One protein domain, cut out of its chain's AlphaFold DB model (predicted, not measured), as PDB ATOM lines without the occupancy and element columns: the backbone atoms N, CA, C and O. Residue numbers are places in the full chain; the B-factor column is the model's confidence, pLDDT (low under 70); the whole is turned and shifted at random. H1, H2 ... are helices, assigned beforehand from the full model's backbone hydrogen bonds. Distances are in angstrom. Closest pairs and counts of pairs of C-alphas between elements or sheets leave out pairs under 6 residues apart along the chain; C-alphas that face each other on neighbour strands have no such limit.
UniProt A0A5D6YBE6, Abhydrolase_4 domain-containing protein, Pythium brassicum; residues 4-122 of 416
ATOM      1  N   SER A   4      10.554  17.252  38.953       96.00
ATOM      2  CA  SER A   4      11.978  17.423  39.281       96.00
ATOM      3  C   SER A   4      12.528  16.361  40.253       96.00
ATOM      4  O   SER A   4      13.744  16.234  40.399       96.00
ATOM      5  N   ASN A   5      11.658  15.567  40.893       96.19
ATOM      6  CA  ASN A   5      12.020  14.403  41.711       96.19
ATOM      7  C   ASN A   5      11.939  13.065  40.951       96.19
ATOM      8  O   ASN A   5      12.037  12.022  41.593       96.19
ATOM      9  N   TRP A   6      11.761  13.078  39.623       96.06
ATOM     10  CA  TRP A   6      11.636  11.877  38.784       96.06
ATOM     11  C   TRP A   6      12.697  10.827  39.106       96.06
ATOM     12  O   TRP A   6      12.349   9.726  39.511       96.06
ATOM     13  N   ASP A   7      13.976  11.196  39.038       96.12
ATOM     14  CA  ASP A   7      15.085  10.257  39.229       96.12
ATOM     15  C   ASP A   7      15.117   9.633  40.633       96.12
ATOM     16  O   ASP A   7      15.357   8.438  40.781       96.12
ATOM     17  N   VAL A   8      14.808  10.420  41.671       96.38
ATOM     18  CA  VAL A   8      14.734   9.926  43.060       96.38
ATOM     19  C   VAL A   8      13.594   8.924  43.203       96.38
ATOM     20  O   VAL A   8      13.771   7.831  43.730       96.38
ATOM     21  N   ASN A   9      12.421   9.298  42.699       96.31
ATOM     22  CA  ASN A   9      11.219   8.479  42.732       96.31
ATOM     23  C   ASN A   9      11.402   7.157  41.982       96.31
ATOM     24  O   ASN A   9      10.987   6.109  42.472       96.31
ATOM     25  N   PHE A  10      12.055   7.212  40.822       96.50
ATOM     26  CA  PHE A  10      12.389   6.043  40.025       96.50
ATOM     27  C   PHE A  10      13.354   5.123  40.779       96.50
ATOM     28  O   PHE A  10      13.109   3.921  40.882       96.50
ATOM     29  N   GLY A  11      14.406   5.701  41.370       96.00
ATOM     30  CA  GLY A  11      15.404   4.980  42.153       96.00
ATOM     31  C   GLY A  11      14.821   4.255  43.368       96.00
ATOM     32  O   GLY A  11      15.176   3.109  43.612       96.00
ATOM     33  N   GLU A  12      13.879   4.864  44.090       97.12
ATOM     34  CA  GLU A  12      13.195   4.202  45.215       97.12
ATOM     35  C   GLU A  12      12.403   2.959  44.772       97.12
ATOM     36  O   GLU A  12      12.420   1.928  45.445       97.12
ATOM     37  N   VAL A  13      11.720   3.032  43.623       98.00
ATOM     38  CA  VAL A  13      10.983   1.884  43.069       98.00
ATOM     39  C   VAL A  13      11.943   0.815  42.546       98.00
ATOM     40  O   VAL A  13      11.687  -0.377  42.721       98.00
ATOM     41  N   ALA A  14      13.064   1.223  41.948       97.06
ATOM     42  CA  ALA A  14      14.128   0.313  41.537       97.06
ATOM     43  C   ALA A  14      14.731  -0.430  42.737       97.06
ATOM     44  O   ALA A  14      14.938  -1.640  42.675       97.06
ATOM     45  N   ASP A  15      14.944   0.261  43.854       97.00
ATOM     46  CA  ASP A  15      15.437  -0.346  45.088       97.00
ATOM     47  C   ASP A  15      14.456  -1.390  45.621       97.00
ATOM     48  O   ASP A  15      14.856  -2.525  45.891       97.00
ATOM     49  N   HIS A  16      13.162  -1.060  45.661       97.44
ATOM     50  CA  HIS A  16      12.129  -2.019  46.044       97.44
ATOM     51  C   HIS A  16      12.086  -3.240  45.108       97.44
ATOM     52  O   HIS A  16      11.958  -4.379  45.558       97.44
ATOM     53  N   PHE A  17      12.251  -3.034  43.799       97.50
ATOM     54  CA  PHE A  17      12.341  -4.119  42.823       97.50
ATOM     55  C   PHE A  17      13.530  -5.059  43.090       97.50
ATOM     56  O   PHE A  17      13.382  -6.283  43.036       97.50
ATOM     57  N   LEU A  18      14.706  -4.512  43.409       96.44
ATOM     58  CA  LEU A  18      15.888  -5.317  43.728       96.44
ATOM     59  C   LEU A  18      15.706  -6.113  45.026       96.44
ATOM     60  O   LEU A  18      16.129  -7.267  45.095       96.44
ATOM     61  N   GLU A  19      15.026  -5.557  46.029       96.19
ATOM     62  CA  GLU A  19      14.672  -6.295  47.247       96.19
ATOM     63  C   GLU A  19      13.792  -7.517  46.957       96.19
ATOM     64  O   GLU A  19      13.954  -8.556  47.602       96.19
ATOM     65  N   LEU A  20      12.885  -7.428  45.976       96.31
ATOM     66  CA  LEU A  20      12.080  -8.574  45.544       96.31
ATOM     67  C   LEU A  20      12.952  -9.669  44.917       96.31
ATOM     68  O   LEU A  20      12.744 -10.842  45.220       96.31
ATOM     69  N   CYS A  21      13.961  -9.311  44.114       95.94
ATOM     70  CA  CYS A  21      14.910 -10.286  43.558       95.94
ATOM     71  C   CYS A  21      15.721 -10.977  44.660       95.94
ATOM     72  O   CYS A  21      15.924 -12.185  44.605       95.94
ATOM     73  N   VAL A  22      16.148 -10.248  45.694       94.88
ATOM     74  CA  VAL A  22      16.893 -10.841  46.822       94.88
ATOM     75  C   VAL A  22      16.059 -11.881  47.584       94.88
ATOM     76  O   VAL A  22      16.615 -12.829  48.134       94.88
ATOM     77  N   ARG A  23      14.730 -11.729  47.617       94.56
ATOM     78  CA  ARG A  23      13.812 -12.686  48.258       94.56
ATOM     79  C   ARG A  23      13.415 -13.849  47.348       94.56
ATOM     80  O   ARG A  23      12.934 -14.864  47.846       94.56
ATOM     81  N   ASP A  24      13.592 -13.705  46.041       94.56
ATOM     82  CA  ASP A  24      13.324 -14.750  45.061       94.56
ATOM     83  C   ASP A  24      14.514 -15.714  44.972       94.56
ATOM     84  O   ASP A  24      15.634 -15.314  44.657       94.56
ATOM     85  N   ALA A  25      14.286 -17.002  45.241       93.31
ATOM     86  CA  ALA A  25      15.365 -17.989  45.318       93.31
ATOM     87  C   ALA A  25      16.148 -18.129  44.001       93.31
ATOM     88  O   ALA A  25      17.371 -18.287  44.018       93.31
ATOM     89  N   GLN A  26      15.462 -18.049  42.856       91.06
ATOM     90  CA  GLN A  26      16.103 -18.161  41.551       91.06
ATOM     91  C   GLN A  26      16.977 -16.938  41.281       91.06
ATOM     92  O   GLN A  26      18.146 -17.094  40.933       91.06
ATOM     93  N   CYS A  27      16.437 -15.738  41.477       94.69
ATOM     94  CA  CYS A  27      17.153 -14.493  41.252       94.69
ATOM     95  C   CYS A  27      18.339 -14.355  42.216       94.69
ATOM     96  O   CYS A  27      19.470 -14.165  41.772       94.69
ATOM     97  N   ALA A  28      18.120 -14.563  43.517       94.06
ATOM     98  CA  ALA A  28      19.153 -14.473  44.547       94.06
ATOM     99  C   ALA A  28      20.327 -15.437  44.305       94.06
ATOM    100  O   ALA A  28      21.486 -15.052  44.487       94.06
ATOM    101  N   SER A  29      20.055 -16.661  43.826       94.44
ATOM    102  CA  SER A  29      21.097 -17.661  43.544       94.44
ATOM    103  C   SER A  29      22.134 -17.201  42.511       94.44
ATOM    104  O   SER A  29      23.266 -17.680  42.521       94.44
ATOM    105  N   LYS A  30      21.787 -16.236  41.647       94.75
ATOM    106  CA  LYS A  30      22.682 -15.705  40.609       94.75
ATOM    107  C   LYS A  30      23.703 -14.698  41.134       94.75
ATOM    108  O   LYS A  30      24.676 -14.410  40.443       94.75
ATOM    109  N   PHE A  31      23.521 -14.185  42.351       94.44
ATOM    110  CA  PHE A  31      24.346 -13.108  42.908       94.44
ATOM    111  C   PHE A  31      25.051 -13.487  44.214       94.44
ATOM    112  O   PHE A  31      25.460 -12.600  44.959       94.44
ATOM    113  N   LEU A  32      25.233 -14.781  44.500       89.25
ATOM    114  CA  LEU A  32      25.814 -15.255  45.767       89.25
ATOM    115  C   LEU A  32      27.222 -14.704  46.055       89.25
ATOM    116  O   LEU A  32      27.558 -14.480  47.213       89.25
ATOM    117  N   ALA A  33      28.040 -14.482  45.021       85.44
ATOM    118  CA  ALA A  33      29.430 -14.059  45.190       85.44
ATOM    119  C   ALA A  33      29.597 -12.550  45.447       85.44
ATOM    120  O   ALA A  33      30.451 -12.153  46.234       85.44
ATOM    121  N   VAL A  34      28.810 -11.709  44.768       83.00
ATOM    122  CA  VAL A  34      29.013 -10.243  44.735       83.00
ATOM    123  C   VAL A  34      27.846  -9.483  45.372       83.00
ATOM    124  O   VAL A  34      28.036  -8.390  45.906       83.00
ATOM    125  N   GLY A  35      26.651 -10.074  45.380       90.56
ATOM    126  CA  GLY A  35      25.406  -9.439  45.801       90.56
ATOM    127  C   GLY A  35      24.779  -8.587  44.696       90.56
ATOM    128  O   GLY A  35      25.453  -7.807  44.029       90.56
ATOM    129  N   LEU A  36      23.456  -8.699  44.534       89.56
ATOM    130  CA  LEU A  36      22.704  -8.030  43.465       89.56
ATOM    131  C   LEU A  36      22.905  -6.510  43.461       89.56
ATOM    132  O   LEU A  36      23.151  -5.924  42.410       89.56
ATOM    133  N   ARG A  37      22.797  -5.867  44.631       89.50
ATOM    134  CA  ARG A  37      22.906  -4.407  44.741       89.50
ATOM    135  C   ARG A  37      24.282  -3.915  44.306       89.50
ATOM    136  O   ARG A  37      24.353  -2.990  43.510       89.50
ATOM    137  N   ASN A  38      25.346  -4.585  44.749       89.12
ATOM    138  CA  ASN A  38      26.714  -4.260  44.349       89.12
ATOM    139  C   ASN A  38      26.915  -4.462  42.844       89.12
ATOM    140  O   ASN A  38      27.506  -3.610  42.189       89.12
ATOM    141  N   THR A  39      26.385  -5.554  42.283       91.38
ATOM    142  CA  THR A  39      26.429  -5.806  40.839       91.38
ATOM    143  C   THR A  39      25.766  -4.674  40.052       91.38
ATOM    144  O   THR A  39      26.371  -4.163  39.113       91.38
ATOM    145  N   VAL A  40      24.560  -4.253  40.448       91.38
ATOM    146  CA  VAL A  40      23.843  -3.143  39.800       91.38
ATOM    147  C   VAL A  40      24.593  -1.820  39.982       91.38
ATOM    148  O   VAL A  40      24.835  -1.123  39.002       91.38
ATOM    149  N   ASP A  41      25.021  -1.498  41.203       88.94
ATOM    150  CA  ASP A  41      25.747  -0.260  41.498       88.94
ATOM    151  C   ASP A  41      27.053  -0.160  40.694       88.94
ATOM    152  O   ASP A  41      27.361   0.899  40.147       88.94
ATOM    153  N   GLU A  42      27.798  -1.257  40.539       87.38
ATOM    154  CA  GLU A  42      29.015  -1.258  39.728       87.38
ATOM    155  C   GLU A  42      28.747  -0.974  38.246       87.38
ATOM    156  O   GLU A  42      29.526  -0.241  37.628       87.38
ATOM    157  N   VAL A  43      27.669  -1.519  37.670       88.00
ATOM    158  CA  VAL A  43      27.352  -1.307  36.246       88.00
ATOM    159  C   VAL A  43      26.736   0.064  35.973       88.00
ATOM    160  O   VAL A  43      26.971   0.620  34.902       88.00
ATOM    161  N   VAL A  44      26.009   0.643  36.936       86.44
ATOM    162  CA  VAL A  44      25.351   1.953  36.773       86.44
ATOM    163  C   VAL A  44      26.212   3.144  37.202       86.44
ATOM    164  O   VAL A  44      26.004   4.242  36.686       86.44
ATOM    165  N   LYS A  45      27.194   2.963  38.101       79.38
ATOM    166  CA  LYS A  45      28.021   4.062  38.655       79.38
ATOM    167  C   LYS A  45      29.502   4.014  38.249       79.38
ATOM    168  O   LYS A  45      30.221   4.986  38.474       79.38
ATOM    169  N   GLY A  46      30.000   2.907  37.694       65.12
ATOM    170  CA  GLY A  46      31.442   2.637  37.639       65.12
ATOM    171  C   GLY A  46      32.164   2.955  36.322       65.12
ATOM    172  O   GLY A  46      31.817   2.436  35.263       65.12
ATOM    173  N   ASN A  47      33.317   3.637  36.420       59.94
ATOM    174  CA  ASN A  47      34.368   3.604  35.384       59.94
ATOM    175  C   ASN A  47      34.889   2.171  35.140       59.94
ATOM    176  O   ASN A  47      35.268   1.832  34.020       59.94
ATOM    177  N   GLY A  48      34.859   1.310  36.166       66.12
ATOM    178  CA  GLY A  48      35.249  -0.098  36.064       66.12
ATOM    179  C   GLY A  48      34.350  -0.903  35.124       66.12
ATOM    180  O   GLY A  48      34.863  -1.681  34.332       66.12
ATOM    181  N   ALA A  49      33.032  -0.679  35.127       70.38
ATOM    182  CA  ALA A  49      32.120  -1.355  34.201       70.38
ATOM    183  C   ALA A  49      32.334  -0.917  32.745       70.38
ATOM    184  O   ALA A  49      32.290  -1.746  31.837       70.38
ATOM    185  N   TYR A  50      32.639   0.365  32.517       72.69
ATOM    186  CA  TYR A  50      33.022   0.841  31.189       72.69
ATOM    187  C   TYR A  50      34.328   0.197  30.701       72.69
ATOM    188  O   TYR A  50      34.378  -0.310  29.583       72.69
ATOM    189  N   MET A  51      35.368   0.164  31.540       72.00
ATOM    190  CA  MET A  51      36.645  -0.467  31.182       72.00
ATOM    191  C   MET A  51      36.512  -1.985  31.002       72.00
ATOM    192  O   MET A  51      37.160  -2.541  30.122       72.00
ATOM    193  N   ARG A  52      35.659  -2.648  31.793       81.38
ATOM    194  CA  ARG A  52      35.389  -4.089  31.675       81.38
ATOM    195  C   ARG A  52      34.554  -4.437  30.449       81.38
ATOM    196  O   ARG A  52      34.865  -5.418  29.794       81.38
ATOM    197  N   CYS A  53      33.506  -3.663  30.151       88.12
ATOM    198  CA  CYS A  53      32.521  -4.030  29.129       88.12
ATOM    199  C   CYS A  53      32.156  -2.922  28.149       88.12
ATOM    200  O   CYS A  53      32.046  -3.173  26.948       88.12
ATOM    201  N   GLY A  54      32.008  -1.687  28.626       83.75
ATOM    202  CA  GLY A  54      31.614  -0.556  27.783       83.75
ATOM    203  C   GLY A  54      32.524  -0.325  26.570       83.75
ATOM    204  O   GLY A  54      32.016  -0.012  25.494       83.75
ATOM    205  N   TRP A  55      33.838  -0.555  26.697       81.62
ATOM    206  CA  TRP A  55      34.776  -0.488  25.566       81.62
ATOM    207  C   TRP A  55      34.477  -1.550  24.494       81.62
ATOM    208  O   TRP A  55      34.431  -1.242  23.303       81.62
ATOM    209  N   HIS A  56      34.188  -2.790  24.901       85.94
ATOM    210  CA  HIS A  56      33.816  -3.871  23.980       85.94
ATOM    211  C   HIS A  56      32.456  -3.643  23.302       85.94
ATOM    212  O   HIS A  56      32.220  -4.155  22.202       85.94
ATOM    213  N   LEU A  57      31.587  -2.857  23.941       85.94
ATOM    214  CA  LEU A  57      30.298  -2.404  23.415       85.94
ATOM    215  C   LEU A  57      30.400  -1.091  22.620       85.94
ATOM    216  O   LEU A  57      29.380  -0.535  22.234       85.94
ATOM    217  N   LYS A  58      31.621  -0.608  22.336       84.00
ATOM    218  CA  LYS A  58      31.892   0.587  21.518       84.00
ATOM    219  C   LYS A  58      31.227   1.874  22.035       84.00
ATOM    220  O   LYS A  58      30.955   2.779  21.248       84.00
ATOM    221  N   SER A  59      30.993   1.994  23.343       81.19
ATOM    222  CA  SER A  59      30.532   3.266  23.911       81.19
ATOM    223  C   SER A  59      31.624   4.335  23.794       81.19
ATOM    224  O   SER A  59      32.802   4.055  24.007       81.19
ATOM    225  N   SER A  60      31.233   5.573  23.486       81.81
ATOM    226  CA  SER A  60      32.158   6.693  23.261       81.81
ATOM    227  C   SER A  60      32.842   7.198  24.535       81.81
ATOM    228  O   SER A  60      33.930   7.765  24.474       81.81
ATOM    229  N   SER A  61      32.206   7.018  25.695       83.69
ATOM    230  CA  SER A  61      32.758   7.393  26.996       83.69
ATOM    231  C   SER A  61      32.139   6.574  28.129       83.69
ATOM    232  O   SER A  61      31.082   5.953  27.960       83.69
ATOM    233  N   ALA A  62      32.767   6.618  29.307       81.69
ATOM    234  CA  ALA A  62      32.216   6.022  30.521       81.69
ATOM    235  C   ALA A  62      30.865   6.646  30.901       81.69
ATOM    236  O   ALA A  62      29.920   5.917  31.170       81.69
ATOM    237  N   THR A  63      30.743   7.974  30.832       81.81
ATOM    238  CA  THR A  63      29.494   8.693  31.133       81.81
ATOM    239  C   THR A  63      28.369   8.327  30.169       81.81
ATOM    240  O   THR A  63      27.226   8.137  30.585       81.81
ATOM    241  N   THR A  64      28.678   8.210  28.875       83.62
ATOM    242  CA  THR A  64      27.706   7.775  27.862       83.62
ATOM    243  C   THR A  64      27.247   6.349  28.140       83.62
ATOM    244  O   THR A  64      26.052   6.073  28.102       83.62
ATOM    245  N   PHE A  65      28.182   5.462  28.488       87.06
ATOM    246  CA  PHE A  65      27.880   4.070  28.798       87.06
ATOM    247  C   PHE A  65      26.985   3.935  30.030       87.06
ATOM    248  O   PHE A  65      25.943   3.291  29.959       87.06
ATOM    249  N   THR A  66      27.354   4.565  31.146       85.88
ATOM    250  CA  THR A  66      26.578   4.480  32.392       85.88
ATOM    251  C   THR A  66      25.197   5.106  32.247       85.88
ATOM    252  O   THR A  66      24.230   4.576  32.792       85.88
ATOM    253  N   SER A  67      25.068   6.189  31.474       85.81
ATOM    254  CA  SER A  67      23.763   6.788  31.167       85.81
ATOM    255  C   SER A  67      22.893   5.840  30.338       85.81
ATOM    256  O   SER A  67      21.723   5.656  30.664       85.81
ATOM    257  N   LEU A  68      23.466   5.195  29.313       87.62
ATOM    258  CA  LEU A  68      22.755   4.227  28.474       87.62
ATOM    259  C   LEU A  68      22.301   3.004  29.280       87.62
ATOM    260  O   LEU A  68      21.153   2.589  29.158       87.62
ATOM    261  N   VAL A  69      23.164   2.465  30.147       91.00
ATOM    262  CA  VAL A  69      22.826   1.338  31.031       91.00
ATOM    263  C   VAL A  69      21.730   1.723  32.027       91.00
ATOM    264  O   VAL A  69      20.766   0.977  32.174       91.00
ATOM    265  N   ASN A  70      21.828   2.890  32.678       90.69
ATOM    266  CA  ASN A  70      20.775   3.378  33.578       90.69
ATOM    267  C   ASN A  70      19.433   3.503  32.861       90.69
ATOM    268  O   ASN A  70      18.419   3.036  33.381       90.69
ATOM    269  N   ASN A  71      19.439   4.087  31.660       89.56
ATOM    270  CA  ASN A  71      18.236   4.265  30.862       89.56
ATOM    271  C   ASN A  71      17.643   2.914  30.440       89.56
ATOM    272  O   ASN A  71      16.450   2.698  30.627       89.56
ATOM    273  N   ALA A  72      18.474   1.969  29.984       93.25
ATOM    274  CA  ALA A  72      18.045   0.615  29.641       93.25
ATOM    275  C   ALA A  72      17.394  -0.101  30.831       93.25
ATOM    276  O   ALA A  72      16.265  -0.576  30.725       93.25
ATOM    277  N   LEU A  73      18.056  -0.125  31.993       95.44
ATOM    278  CA  LEU A  73      17.502  -0.733  33.207       95.44
ATOM    279  C   LEU A  73      16.209  -0.029  33.651       95.44
ATOM    280  O   LEU A  73      15.245  -0.693  34.035       95.44
ATOM    281  N   GLY A  74      16.158   1.302  33.542       95.00
ATOM    282  CA  GLY A  74      14.970   2.098  33.830       95.00
ATOM    283  C   GLY A  74      13.791   1.746  32.919       95.00
ATOM    284  O   GLY A  74      12.695   1.475  33.406       95.00
ATOM    285  N   MET A  75      14.018   1.665  31.609       93.88
ATOM    286  CA  MET A  75      13.000   1.293  30.621       93.88
ATOM    287  C   MET A  75      12.487  -0.133  30.845       93.88
ATOM    288  O   MET A  75      11.277  -0.366  30.818       93.88
ATOM    289  N   LEU A  76      13.380  -1.077  31.166       95.69
ATOM    290  CA  LEU A  76      12.984  -2.435  31.542       95.69
ATOM    291  C   LEU A  76      12.117  -2.446  32.814       95.69
ATOM    292  O   LEU A  76      11.204  -3.269  32.912       95.69
ATOM    293  N   LEU A  77      12.364  -1.548  33.776       96.50
ATOM    294  CA  LEU A  77      11.593  -1.457  35.024       96.50
ATOM    295  C   LEU A  77      10.172  -0.930  34.794       96.50
ATOM    296  O   LEU A  77       9.241  -1.343  35.498       96.50
ATOM    297  N   MET A  78       9.973  -0.064  33.796       93.88
ATOM    298  CA  MET A  78       8.658   0.506  33.479       93.88
ATOM    299  C   MET A  78       7.628  -0.545  33.064       93.88
ATOM    300  O   MET A  78       6.436  -0.288  33.214       93.88
ATOM    301  N   ARG A  79       8.059  -1.709  32.557       91.88
ATOM    302  CA  ARG A  79       7.166  -2.758  32.053       91.88
ATOM    303  C   ARG A  79       7.387  -4.090  32.774       91.88
ATOM    304  O   ARG A  79       8.466  -4.670  32.777       91.88
ATOM    305  N   SER A  80       6.316  -4.638  33.322       91.31
ATOM    306  CA  SER A  80       6.221  -5.948  33.975       91.31
ATOM    307  C   SER A  80       6.815  -7.079  33.135       91.31
ATOM    308  O   SER A  80       7.524  -7.925  33.671       91.31
ATOM    309  N   ARG A  81       6.587  -7.065  31.815       88.56
ATOM    310  CA  ARG A  81       7.078  -8.090  30.877       88.56
ATOM    311  C   ARG A  81       8.595  -8.107  30.703       88.56
ATOM    312  O   ARG A  81       9.144  -9.136  30.337       88.56
ATOM    313  N   THR A  82       9.265  -6.985  30.938       92.88
ATOM    314  CA  THR A  82      10.704  -6.830  30.678       92.88
ATOM    315  C   THR A  82      11.539  -6.832  31.950       92.88
ATOM    316  O   THR A  82      12.744  -7.051  31.902       92.88
ATOM    317  N   ARG A  83      10.907  -6.643  33.110       94.69
ATOM    318  CA  ARG A  83      11.555  -6.604  34.425       94.69
ATOM    319  C   ARG A  83      12.468  -7.781  34.725       94.69
ATOM    320  O   ARG A  83      13.540  -7.584  35.287       94.69
ATOM    321  N   ALA A  84      12.071  -8.992  34.342       94.31
ATOM    322  CA  ALA A  84      12.883 -10.183  34.575       94.31
ATOM    323  C   ALA A  84      14.268 -10.089  33.898       94.31
ATOM    324  O   ALA A  84      15.208 -10.739  34.343       94.31
ATOM    325  N   ALA A  85      14.422  -9.254  32.860       95.75
ATOM    326  CA  ALA A  85      15.693  -9.052  32.164       95.75
ATOM    327  C   ALA A  85      16.675  -8.178  32.948       95.75
ATOM    328  O   ALA A  85      17.868  -8.236  32.677       95.75
ATOM    329  N   ILE A  86      16.208  -7.399  33.929       96.38
ATOM    330  CA  ILE A  86      17.043  -6.451  34.678       96.38
ATOM    331  C   ILE A  86      18.208  -7.159  35.386       96.38
ATOM    332  O   ILE A  86      19.353  -6.762  35.159       96.38
ATOM    333  N   PRO A  87      17.995  -8.216  36.200       95.81
ATOM    334  CA  PRO A  87      19.109  -8.861  36.888       95.81
ATOM    335  C   PRO A  87      20.018  -9.617  35.910       95.81
ATOM    336  O   PRO A  87      21.234  -9.603  36.078       95.81
ATOM    337  N   ALA A  88      19.456 -10.226  34.862       95.44
ATOM    338  CA  ALA A  88      20.229 -10.892  33.816       95.44
ATOM    339  C   ALA A  88      21.164  -9.911  33.086       95.44
ATOM    340  O   ALA A  88      22.369 -10.148  33.006       95.44
ATOM    341  N   LEU A  89      20.634  -8.769  32.640       95.56
ATOM    342  CA  LEU A  89      21.399  -7.703  31.996       95.56
ATOM    343  C   LEU A  89      22.515  -7.186  32.913       95.56
ATOM    344  O   LEU A  89      23.668  -7.107  32.491       95.56
ATOM    345  N   ALA A  90      22.194  -6.889  34.177       94.69
ATOM    346  CA  ALA A  90      23.175  -6.421  35.154       94.69
ATOM    347  C   ALA A  90      24.301  -7.445  35.379       94.69
ATOM    348  O   ALA A  90      25.476  -7.079  35.405       94.69
ATOM    349  N   LEU A  91      23.963  -8.734  35.486       94.06
ATOM    350  CA  LEU A  91      24.945  -9.798  35.675       94.06
ATOM    351  C   LEU A  91      25.863  -9.962  34.458       94.06
ATOM    352  O   LEU A  91      27.078 -10.075  34.627       94.06
ATOM    353  N   ARG A  92      25.310  -9.939  33.239       94.38
ATOM    354  CA  ARG A  92      26.101 -10.031  32.002       94.38
ATOM    355  C   ARG A  92      27.039  -8.838  31.839       94.38
ATOM    356  O   ARG A  92      28.214  -9.031  31.537       94.38
ATOM    357  N   LEU A  93      26.559  -7.621  32.106       93.44
ATOM    358  CA  LEU A  93      27.385  -6.404  32.099       93.44
ATOM    359  C   LEU A  93      28.528  -6.481  33.118       93.44
ATOM    360  O   LEU A  93      29.635  -6.014  32.851       93.44
ATOM    361  N   TYR A  94      28.259  -7.065  34.285       92.19
ATOM    362  CA  TYR A  94      29.241  -7.215  35.351       92.19
ATOM    363  C   TYR A  94      30.319  -8.254  35.022       92.19
ATOM    364  O   TYR A  94      31.505  -7.964  35.171       92.19
ATOM    365  N   ARG A  95      29.912  -9.444  34.556       92.31
ATOM    366  CA  ARG A  95      30.817 -10.542  34.173       92.31
ATOM    367  C   ARG A  95      31.641 -10.203  32.939       92.31
ATOM    368  O   ARG A  95      32.834 -10.480  32.910       92.31
ATOM    369  N   CYS A  96      30.977  -9.641  31.933       92.94
ATOM    370  CA  CYS A  96      31.526  -9.289  30.634       92.94
ATOM    371  C   CYS A  96      32.420 -10.374  30.001       92.94
ATOM    372  O   CYS A  96      33.513 -10.102  29.505       92.94
ATOM    373  N   SER A  97      31.970 -11.631  30.026       91.81
ATOM    374  CA  SER A  97      32.642 -12.693  29.280       91.81
ATOM    375  C   SER A  97      32.489 -12.505  27.764       91.81
ATOM    376  O   SER A  97      31.720 -11.670  27.284       91.81
ATOM    377  N   TYR A  98      33.205 -13.312  26.984       89.88
ATOM    378  CA  TYR A  98      33.122 -13.279  25.523       89.88
ATOM    379  C   TYR A  98      31.693 -13.525  24.996       89.88
ATOM    380  O   TYR A  98      31.262 -12.848  24.060       89.88
ATOM    381  N   ASP A  99      30.938 -14.430  25.629       91.00
ATOM    382  CA  ASP A  99      29.523 -14.658  25.315       91.00
ATOM    383  C   ASP A  99      28.626 -13.517  25.789       91.00
ATOM    384  O   ASP A  99      27.728 -13.104  25.052       91.00
ATOM    385  N   ASP A 100      28.906 -12.947  26.965       94.56
ATOM    386  CA  ASP A 100      28.151 -11.797  27.470       94.56
ATOM    387  C   ASP A 100      28.266 -10.611  26.521       94.56
ATOM    388  O   ASP A 100      27.254 -10.016  26.180       94.56
ATOM    389  N   VAL A 101      29.464 -10.296  26.018       93.75
ATOM    390  CA  VAL A 101      29.657  -9.189  25.068       93.75
ATOM    391  C   VAL A 101      28.795  -9.364  23.815       93.75
ATOM    392  O   VAL A 101      28.259  -8.382  23.307       93.75
ATOM    393  N   ARG A 102      28.632 -10.589  23.301       93.62
ATOM    394  CA  ARG A 102      27.758 -10.836  22.144       93.62
ATOM    395  C   ARG A 102      26.284 -10.653  22.478       93.62
ATOM    396  O   ARG A 102      25.596  -9.933  21.760       93.62
ATOM    397  N   ALA A 103      25.829 -11.270  23.565       95.62
ATOM    398  CA  ALA A 103      24.450 -11.154  24.026       95.62
ATOM    399  C   ALA A 103      24.072  -9.693  24.324       95.62
ATOM    400  O   ALA A 103      23.009  -9.215  23.936       95.62
ATOM    401  N   LEU A 104      24.983  -8.957  24.964       95.31
ATOM    402  CA  LEU A 104      24.827  -7.544  25.284       95.31
ATOM    403  C   LEU A 104      24.788  -6.661  24.038       95.31
ATOM    404  O   LEU A 104      24.056  -5.683  24.046       95.31
ATOM    405  N   ARG A 105      25.534  -6.979  22.970       93.69
ATOM    406  CA  ARG A 105      25.421  -6.234  21.703       93.69
ATOM    407  C   ARG A 105      24.032  -6.375  21.103       93.69
ATOM    408  O   ARG A 105      23.427  -5.358  20.812       93.69
ATOM    409  N   VAL A 106      23.505  -7.600  21.015       93.81
ATOM    410  CA  VAL A 106      22.133  -7.828  20.526       93.81
ATOM    411  C   VAL A 106      21.129  -7.010  21.333       93.81
ATOM    412  O   VAL A 106      20.327  -6.281  20.755       93.81
ATOM    413  N   PHE A 107      21.221  -7.076  22.663       95.00
ATOM    414  CA  PHE A 107      20.340  -6.312  23.537       95.00
ATOM    415  C   PHE A 107      20.469  -4.797  23.318       95.00
ATOM    416  O   PHE A 107      19.466  -4.105  23.165       95.00
ATOM    417  N   MET A 108      21.696  -4.269  23.329       91.94
ATOM    418  CA  MET A 108      21.944  -2.825  23.285       91.94
ATOM    419  C   MET A 108      21.640  -2.228  21.911       91.94
ATOM    420  O   MET A 108      21.122  -1.118  21.864       91.94
ATOM    421  N   ASP A 109      21.899  -2.954  20.823       90.81
ATOM    422  CA  ASP A 109      21.539  -2.528  19.467       90.81
ATOM    423  C   ASP A 109      20.010  -2.433  19.344       90.81
ATOM    424  O   ASP A 109      19.484  -1.370  19.017       90.81
ATOM    425  N   ALA A 110      19.280  -3.483  19.747       90.88
ATOM    426  CA  ALA A 110      17.815  -3.470  19.756       90.88
ATOM    427  C   ALA A 110      17.241  -2.372  20.671       90.88
ATOM    428  O   ALA A 110      16.232  -1.741  20.349       90.88
ATOM    429  N   PHE A 111      17.882  -2.124  21.815       90.00
ATOM    430  CA  PHE A 111      17.488  -1.055  22.723       90.00
ATOM    431  C   PHE A 111      17.685   0.328  22.092       90.00
ATOM    432  O   PHE A 111      16.757   1.135  22.111       90.00
ATOM    433  N   VAL A 112      18.850   0.607  21.506       88.31
ATOM    434  CA  VAL A 112      19.128   1.887  20.838       88.31
ATOM    435  C   VAL A 112      18.182   2.108  19.661       88.31
ATOM    436  O   VAL A 112      17.633   3.202  19.541       88.31
ATOM    437  N   ASP A 113      17.919   1.075  18.859       88.44
ATOM    438  CA  ASP A 113      16.942   1.138  17.770       88.44
ATOM    439  C   ASP A 113      15.543   1.488  18.298       88.44
ATOM    440  O   ASP A 113      14.849   2.328  17.726       88.44
ATOM    441  N   SER A 114      15.147   0.922  19.444       85.81
ATOM    442  CA  SER A 114      13.858   1.231  20.074       85.81
ATOM    443  C   SER A 114      13.742   2.672  20.587       85.81
ATOM    444  O   SER A 114      12.636   3.202  20.637       85.81
ATOM    445  N   LEU A 115      14.855   3.325  20.943       82.56
ATOM    446  CA  LEU A 115      14.854   4.718  21.410       82.56
ATOM    447  C   LEU A 115      14.611   5.726  20.281       82.56
ATOM    448  O   LEU A 115      14.183   6.847  20.551       82.56
ATOM    449  N   VAL A 116      14.930   5.354  19.039       83.81
ATOM    450  CA  VAL A 116      14.808   6.230  17.861       83.81
ATOM    451  C   VAL A 116      13.678   5.815  16.923       83.81
ATOM    452  O   VAL A 116      13.373   6.543  15.978       83.81
ATOM    453  N   ALA A 117      13.066   4.655  17.165       84.75
ATOM    454  CA  ALA A 117      11.938   4.174  16.389       84.75
ATOM    455  C   ALA A 117      10.742   5.132  16.548       84.75
ATOM    456  O   ALA A 117      10.325   5.396  17.679       84.75
ATOM    457  N   PRO A 118      10.171   5.647  15.445       81.38
ATOM    458  CA  PRO A 118       8.985   6.487  15.520       81.38
ATOM    459  C   PRO A 118       7.793   5.668  16.019       81.38
ATOM    460  O   PRO A 118       7.614   4.512  15.625       81.38
ATOM    461  N   SER A 119       6.958   6.281  16.852       82.38
ATOM    462  CA  SER A 119       5.707   5.691  17.322       82.38
ATOM    463  C   SER A 119       4.519   6.392  16.675       82.38
ATOM    464  O   SER A 119       4.498   7.613  16.543       82.38
ATOM    465  N   GLU A 120       3.470   5.645  16.327       83.31
ATOM    466  CA  GLU A 120       2.191   6.257  15.934       83.31
ATOM    467  C   GLU A 120       1.603   7.114  17.070       83.31
ATOM    468  O   GLU A 120       0.889   8.084  16.816       83.31
ATOM    469  N   GLU A 121       1.949   6.804  18.325       79.44
ATOM    470  CA  GLU A 121       1.549   7.592  19.494       79.44
ATOM    471  C   GLU A 121       2.131   9.012  19.471       79.44
ATOM    472  O   GLU A 121       1.509   9.931  20.011       79.44
ATOM    473  N   ASP A 122       3.267   9.224  18.794       82.50
ATOM    474  CA  ASP A 122       3.909  10.538  18.689       82.50
ATOM    475  C   ASP A 122       2.982  11.557  18.013       82.50
ATOM    476  O   ASP A 122       2.995  12.738  18.363       82.50
TER     477      ASP A 122
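What this domain is: This is residues 4 to 122 of the 416 residues of the protein "Abhydrolase_4 domain-containing protein" of Pythium brassicum (UniProt A0A5D6YBE6). The hairpin of H5 and H6 makes the core, with H3 across one side, H7 slanting over the opposite side, H4 capping the hairpin's open end and H1 crossing H5 near the other end. Residues 116 to 122 stick out as a tail. The printed part has 119 residues with seven named helices, H1 to H7 in order, and no named strand: all helix, packing mostly crossed. It is compact, with a radius of gyration of the C-alphas of 14.3 A and spans of 40 by 31 by 26 A.

How they stand to each other: H1, residues 4 to 23, and H2, residues 25 to 29, only just touch, with 3 pairs of C-alphas within 8 A, and only at the corner; the closest C-alphas are Val 22 and Ala 28, 4.8 A. H3, residues 36 to 45, and H4, residues 47 to 54, touch only at the corner, Val 43 to Ala 49, 5.2 A between C-alphas. H5, residues 62 to 78, touches H3 at a steep tilt of 48 degrees, opposite ways; the closest C-alphas are Val 44 and Thr 66, 5.2 A. H6, residues 85 to 95, forms a hairpin with H5 at a shallow tilt of 26 degrees. H7, residues 98 to 116, touches H6 with residues 100 to 104 alone, closest C-alphas Arg 92 and Asp 100, 5.3 A. Every O i to N i+4 pair is within hydrogen-bond range in H2 to H6, against 15 of 16 in H1 and 14 of 15 in H7.

Where its parts are: H1 begins at C-alpha 4 (11.978, 17.423, 39.281) and is 31.5 A long. H5 measures 24.4 A; H7 measures 27.8 A and ends at C-alpha 116 (14.808, 6.230, 17.861).

The domain as a whole: The C-alphas farthest apart, of Ala 33 and Glu 120, are 44.8 A apart. The printed part has no cut and no long link. Residues 46 to 48 are under pLDDT 70.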